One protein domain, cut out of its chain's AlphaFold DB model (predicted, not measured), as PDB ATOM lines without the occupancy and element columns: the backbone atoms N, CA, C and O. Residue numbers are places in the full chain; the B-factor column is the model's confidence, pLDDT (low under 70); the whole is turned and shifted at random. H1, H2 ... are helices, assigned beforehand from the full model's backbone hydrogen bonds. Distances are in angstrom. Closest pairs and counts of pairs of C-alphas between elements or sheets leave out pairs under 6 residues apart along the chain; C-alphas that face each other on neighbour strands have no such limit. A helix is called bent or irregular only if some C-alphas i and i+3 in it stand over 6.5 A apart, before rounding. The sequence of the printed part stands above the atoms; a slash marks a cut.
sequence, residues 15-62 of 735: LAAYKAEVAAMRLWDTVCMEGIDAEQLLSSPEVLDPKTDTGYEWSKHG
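What this domain is: This is residues 15 to 62 of the 735 residues of the protein "NatC N(Alpha)-terminal acetyltransferase, Mak10 subunit, putative" of Bodo saltans (UniProt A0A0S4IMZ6). The chain here makes an open arch of three short helices strung on long links, with H1 at one foot, H2 at the crown and H3 at the other foot; no two of the helices touch. The longest helix, H1, stands free with its residues 15 to 21, while residues 44 to 57 wind from the crown to the small H3. The printed part has 48 residues, with three named helices in the order H1, H2, H3 and no named strand. The class is all helix, though 20 of the 48 residues are in named elements. The whole is extended, with a radius of gyration of the C-alphas of 15.1 A and spans of 39 by 28 by 17 A.

How they stand to each other: Start with H1, residues 15 to 24, which is apart from H2, residues 38 to 43. H2 is apart from H3, residues 58 to 61, and H1 and H3 are apart too. In H1 every O i to N i+4 pair is within hydrogen-bond range; in H2 0 of 2 are, beside 2 of 3 O i to N i+3 pairs, and H3 is too short for an O i to N i+4 pair.

Where its parts are: Find C-alpha 15 at (27.745, 36.800, -5.564); from there H1 runs 14.4 A to C-alpha 24. At C-alpha 38, (33.286, 23.866, -24.222), H2 begins and runs 10.1 A to C-alpha 43; it is neither bent nor irregular, but only just: C-alphas 40 and 43 are 6.2 A apart. H3 runs 5.1 A from C-alpha 58 to C-alpha 61 at (34.658, 10.579, 5.656).

The domain as a whole: Look at Arg 26 and Gly 62 for the two C-alphas farthest apart, 40.5 A. Both links are long, 13 residues from H1 to H2 and 14 from H2 to H3. The printed part has no cut. In the B-factor column the mean pLDDT of the printed part is 81.8, and residues 58 to 59 are under 70.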
ATOM      1  N   LEU A  15      28.894  37.663  -5.261       91.31
ATOM      2  CA  LEU A  15      27.745  36.800  -5.564       91.31
ATOM      3  C   LEU A  15      26.535  37.612  -6.030       91.31
ATOM      4  O   LEU A  15      25.798  37.165  -6.909       91.31
ATOM      5  N   ALA A  16      26.318  38.797  -5.451       92.06
ATOM      6  CA  ALA A  16      25.228  39.683  -5.853       92.06
ATOM      7  C   ALA A  16      25.389  40.166  -7.305       92.06
ATOM      8  O   ALA A  16      24.431  40.105  -8.077       92.06
ATOM      9  N   ALA A  17      26.604  40.576  -7.687       90.69
ATOM     10  CA  ALA A  17      26.925  40.976  -9.057       90.69
ATOM     11  C   ALA A  17      26.773  39.797 -10.031       90.69
ATOM     12  O   ALA A  17      26.091  39.923 -11.042       90.69
ATOM     13  N   TYR A  18      27.304  38.621  -9.677       90.31
ATOM     14  CA  TYR A  18      27.168  37.405 -10.482       90.31
ATOM     15  C   TYR A  18      25.700  37.025 -10.735       90.31
ATOM     16  O   TYR A  18      25.308  36.760 -11.869       90.31
ATOM     17  N   LYS A  19      24.850  37.044  -9.698       93.25
ATOM     18  CA  LYS A  19      23.415  36.733  -9.838       93.25
ATOM     19  C   LYS A  19      22.681  37.723 -10.743       93.25
ATOM     20  O   LYS A  19      21.771  37.306 -11.454       93.25
ATOM     21  N   ALA A  20      23.046  39.005 -10.698       92.94
ATOM     22  CA  ALA A  20      22.452  40.027 -11.555       92.94
ATOM     23  C   ALA A  20      22.791  39.787 -13.036       92.94
ATOM     24  O   ALA A  20      21.891  39.840 -13.872       92.94
ATOM     25  N   GLU A  21      24.047  39.446 -13.338       90.00
ATOM     26  CA  GLU A  21      24.484  39.091 -14.695       90.00
ATOM     27  C   GLU A  21      23.777  37.827 -15.205       90.00
ATOM     28  O   GLU A  21      23.189  37.838 -16.284       90.00
ATOM     29  N   VAL A  22      23.725  36.757 -14.400       90.00
ATOM     30  CA  VAL A  22      23.036  35.508 -14.783       90.00
ATOM     31  C   VAL A  22      21.538  35.732 -15.017       90.00
ATOM     32  O   VAL A  22      20.964  35.149 -15.932       90.00
ATOM     33  N   ALA A  23      20.887  36.597 -14.234       91.06
ATOM     34  CA  ALA A  23      19.472  36.925 -14.425       91.06
ATOM     35  C   ALA A  23      19.194  37.698 -15.728       91.06
ATOM     36  O   ALA A  23      18.063  37.677 -16.215       91.06
ATOM     37  N   ALA A  24      20.201  38.376 -16.285       90.81
ATOM     38  CA  ALA A  24      20.105  39.068 -17.567       90.81
ATOM     39  C   ALA A  24      20.312  38.132 -18.776       90.81
ATOM     40  O   ALA A  24      20.002  38.521 -19.906       90.81
ATOM     41  N   MET A  25      20.804  36.909 -18.556       91.81
ATOM     42  CA  MET A  25      21.037  35.909 -19.601       91.81
ATOM     43  C   MET A  25      19.738  35.218 -20.039       91.81
ATOM     44  O   MET A  25      18.795  35.047 -19.263       91.81
ATOM     45  N   ARG A  26      19.677  34.786 -21.302       90.75
ATOM     46  CA  ARG A  26      18.564  33.979 -21.817       90.75
ATOM     47  C   ARG A  26      18.743  32.515 -21.434       90.75
ATOM     48  O   ARG A  26      19.851  32.028 -21.216       90.75
ATOM     49  N   LEU A  27      17.630  31.782 -21.420       81.56
ATOM     50  CA  LEU A  27      17.663  30.323 -21.361       81.56
ATOM     51  C   LEU A  27      18.513  29.824 -22.545       81.56
ATOM     52  O   LEU A  27      18.203  30.185 -23.681       81.56
ATOM     53  N   TRP A  28      19.549  29.025 -22.259       83.00
ATOM     54  CA  TRP A  28      20.573  28.496 -23.187       83.00
ATOM     55  C   TRP A  28      21.780  29.389 -23.498       83.00
ATOM     56  O   TRP A  28      22.675  28.931 -24.209       83.00
ATOM     57  N   ASP A  29      21.859  30.605 -22.954       84.88
ATOM     58  CA  ASP A  29      23.089  31.386 -23.071       84.88
ATOM     59  C   ASP A  29      24.196  30.746 -22.216       84.88
ATOM     60  O   ASP A  29      23.984  30.369 -21.061       84.88
ATOM     61  N   THR A  30      25.398  30.645 -22.781       79.69
ATOM     62  CA  THR A  30      26.603  30.197 -22.079       79.69
ATOM     63  C   THR A  30      27.681  31.267 -22.197       79.69
ATOM     64  O   THR A  30      27.925  31.817 -23.268       79.69
ATOM     65  N   VAL A  31      28.327  31.583 -21.075       82.81
ATOM     66  CA  VAL A  31      29.477  32.490 -21.040       82.81
ATOM     67  C   VAL A  31      30.702  31.645 -20.731       82.81
ATOM     68  O   VAL A  31      30.815  31.074 -19.650       82.81
ATOM     69  N   CYS A  32      31.605  31.547 -21.699       80.75
ATOM     70  CA  CYS A  32      32.899  30.898 -21.546       80.75
ATOM     71  C   CYS A  32      33.998  31.898 -21.905       80.75
ATOM     72  O   CYS A  32      33.767  32.834 -22.674       80.75
ATOM     73  N   MET A  33      35.190  31.720 -21.341       82.06
ATOM     74  CA  MET A  33      36.334  32.549 -21.702       82.06
ATOM     75  C   MET A  33      36.698  32.310 -23.172       82.06
ATOM     76  O   MET A  33      36.676  31.174 -23.648       82.06
ATOM     77  N   GLU A  34      37.035  33.379 -23.891       82.62
ATOM     78  CA  GLU A  34      37.416  33.283 -25.298       82.62
ATOM     79  C   GLU A  34      38.607  32.322 -25.469       82.62
ATOM     80  O   GLU A  34      39.613  32.423 -24.765       82.62
ATOM     81  N   GLY A  35      38.473  31.357 -26.383       82.44
ATOM     82  CA  GLY A  35      39.489  30.337 -26.653       82.44
ATOM     83  C   GLY A  35      39.387  29.051 -25.823       82.44
ATOM     84  O   GLY A  35      40.148  28.124 -26.097       82.44
ATOM     85  N   ILE A  36      38.461  28.952 -24.860       81.62
ATOM     86  CA  ILE A  36      38.162  27.677 -24.191       81.62
ATOM     87  C   ILE A  36      37.172  26.867 -25.033       81.62
ATOM     88  O   ILE A  36      36.107  27.354 -25.416       81.62
ATOM     89  N   ASP A  37      37.523  25.609 -25.289       79.56
ATOM     90  CA  ASP A  37      36.636  24.633 -25.911       79.56
ATOM     91  C   ASP A  37      35.642  24.092 -24.874       79.56
ATOM     92  O   ASP A  37      36.031  23.470 -23.882       79.56
ATOM     93  N   ALA A  38      34.351  24.325 -25.105       79.00
ATOM     94  CA  ALA A  38      33.286  23.866 -24.222       79.00
ATOM     95  C   ALA A  38      33.250  22.331 -24.074       79.00
ATOM     96  O   ALA A  38      32.776  21.846 -23.047       79.00
ATOM     97  N   GLU A  39      33.784  21.559 -25.031       81.25
ATOM     98  CA  GLU A  39      33.893  20.097 -24.905       81.25
ATOM     99  C   GLU A  39      34.816  19.676 -23.751       81.25
ATOM    100  O   GLU A  39      34.579  18.649 -23.114       81.25
ATOM    101  N   GLN A  40      35.821  20.491 -23.405       77.88
ATOM    102  CA  GLN A  40      36.716  20.212 -22.273       77.88
ATOM    103  C   GLN A  40      35.977  20.257 -20.932       77.88
ATOM    104  O   GLN A  40      36.354  19.561 -19.991       77.88
ATOM    105  N   LEU A  41      34.881  21.021 -20.855       77.31
ATOM    106  CA  LEU A  41      34.069  21.134 -19.647       77.31
ATOM    107  C   LEU A  41      33.241  19.869 -19.374       77.31
ATOM    108  O   LEU A  41      32.841  19.663 -18.230       77.31
ATOM    109  N   LEU A  42      33.035  18.988 -20.364       80.31
ATOM    110  CA  LEU A  42      32.268  17.739 -20.208       80.31
ATOM    111  C   LEU A  42      32.929  16.721 -19.264       80.31
ATOM    112  O   LEU A  42      32.262  15.794 -18.813       80.31
ATOM    113  N   SER A  43      34.225  16.874 -18.980       76.25
ATOM    114  CA  SER A  43      34.964  16.007 -18.047       76.25
ATOM    115  C   SER A  43      35.087  16.606 -16.643       76.25
ATOM    116  O   SER A  43      35.792  16.049 -15.805       76.25
ATOM    117  N   SER A  44      34.443  17.750 -16.385       81.12
ATOM    118  CA  SER A  44      34.537  18.431 -15.091       81.12
ATOM    119  C   SER A  44      33.793  17.641 -14.010       81.12
ATOM    120  O   SER A  44      32.665  17.206 -14.254       81.12
ATOM    121  N   PRO A  45      34.366  17.483 -12.805       78.69
ATOM    122  CA  PRO A  45      33.618  16.946 -11.678       78.69
ATOM    123  C   PRO A  45      32.497  17.918 -11.285       78.69
ATOM    124  O   PRO A  45      32.709  19.129 -11.193       78.69
ATOM    125  N   GLU A  46      31.300  17.392 -11.029       84.19
ATOM    126  CA  GLU A  46      30.181  18.170 -10.495       84.19
ATOM    127  C   GLU A  46      30.184  18.082  -8.968       84.19
ATOM    128  O   GLU A  46      30.019  16.998  -8.410       84.19
ATOM    129  N   VAL A  47      30.403  19.218  -8.298       83.25
ATOM    130  CA  VAL A  47      30.443  19.315  -6.829       83.25
ATOM    131  C   VAL A  47      29.056  19.015  -6.255       83.25
ATOM    132  O   VAL A  47      28.052  19.494  -6.774       83.25
ATOM    133  N   LEU A  48      29.004  18.279  -5.143       81.12
ATOM    134  CA  LEU A  48      27.785  17.756  -4.510       81.12
ATOM    135  C   LEU A  48      27.054  16.641  -5.286       81.12
ATOM    136  O   LEU A  48      26.011  16.190  -4.808       81.12
ATOM    137  N   ASP A  49      27.585  16.137  -6.407       84.19
ATOM    138  CA  ASP A  49      27.077  14.905  -7.025       84.19
ATOM    139  C   ASP A  49      27.795  13.676  -6.422       84.19
ATOM    140  O   ASP A  49      29.010  13.540  -6.579       84.19
ATOM    141  N   PRO A  50      27.075  12.723  -5.794       79.06
ATOM    142  CA  PRO A  50      27.660  11.507  -5.212       79.06
ATOM    143  C   PRO A  50      28.448  10.611  -6.181       79.06
ATOM    144  O   PRO A  50      29.111   9.674  -5.735       79.06
ATOM    145  N   LYS A  51      28.327  10.815  -7.495       80.69
ATOM    146  CA  LYS A  51      28.991  10.017  -8.530       80.69
ATOM    147  C   LYS A  51      30.252  10.665  -9.076       80.69
ATOM    148  O   LYS A  51      31.131   9.925  -9.506       80.69
ATOM    149  N   THR A  52      30.322  11.994  -9.118       79.00
ATOM    150  CA  THR A  52      31.441  12.723  -9.741       79.00
ATOM    151  C   THR A  52      32.267  13.513  -8.743       79.00
ATOM    152  O   THR A  52      33.454  13.714  -8.981       79.00
ATOM    153  N   ASP A  53      31.674  13.923  -7.623       78.06
ATOM    154  CA  ASP A  53      32.387  14.572  -6.533       78.06
ATOM    155  C   ASP A  53      33.027  13.509  -5.639       78.06
ATOM    156  O   ASP A  53      32.363  12.852  -4.831       78.06
ATOM    157  N   THR A  54      34.343  13.340  -5.759       72.75
ATOM    158  CA  THR A  54      35.099  12.476  -4.847       72.75
ATOM    159  C   THR A  54      35.012  12.976  -3.403       72.75
ATOM    160  O   THR A  54      35.104  12.161  -2.492       72.75
ATOM    161  N   GLY A  55      34.762  14.271  -3.181       73.50
ATOM    162  CA  GLY A  55      34.521  14.915  -1.890       73.50
ATOM    163  C   GLY A  55      33.071  14.877  -1.395       73.50
ATOM    164  O   GLY A  55      32.796  15.429  -0.322       73.50
ATOM    165  N   TYR A  56      32.143  14.228  -2.112       76.06
ATOM    166  CA  TYR A  56      30.756  14.100  -1.664       76.06
ATOM    167  C   TYR A  56      30.700  13.492  -0.256       76.06
ATOM    168  O   TYR A  56      31.391  12.524   0.054       76.06
ATOM    169  N   GLU A  57      29.883  14.074   0.626       70.81
ATOM    170  CA  GLU A  57      29.801  13.669   2.036       70.81
ATOM    171  C   GLU A  57      31.151  13.689   2.785       70.81
ATOM    172  O   GLU A  57      31.336  12.939   3.746       70.81
ATOM    173  N   TRP A  58      32.076  14.596   2.436       67.31
ATOM    174  CA  TRP A  58      33.354  14.797   3.144       67.31
ATOM    175  C   TRP A  58      33.219  14.799   4.676       67.31
ATOM    176  O   TRP A  58      34.039  14.215   5.387       67.31
ATOM    177  N   SER A  59      32.144  15.391   5.207       68.31
ATOM    178  CA  SER A  59      31.851  15.421   6.645       68.31
ATOM    179  C   SER A  59      31.682  14.034   7.283       68.31
ATOM    180  O   SER A  59      31.904  13.895   8.482       68.31
ATOM    181  N   LYS A  60      31.286  13.012   6.513       74.12
ATOM    182  CA  LYS A  60      31.188  11.614   6.963       74.12
ATOM    183  C   LYS A  60      32.524  10.874   6.872       74.12
ATOM    184  O   LYS A  60      32.771   9.983   7.680       74.12
ATOM    185  N   HIS A  61      33.368  11.232   5.905       71.88
ATOM    186  CA  HIS A  61      34.658  10.579   5.656       71.88
ATOM    187  C   HIS A  61      35.783  11.120   6.548       71.88
ATOM    188  O   HIS A  61      36.672  10.369   6.953       71.88
ATOM    189  N   GLY A  62      35.715  12.406   6.901       76.25
ATOM    190  CA  GLY A  62      36.716  13.080   7.717       76.25
ATOM    191  C   GLY A  62      38.061  13.264   7.007       76.25
ATOM    192  O   GLY A  62      38.284  12.835   5.877       76.25
TER     193      GLY A  62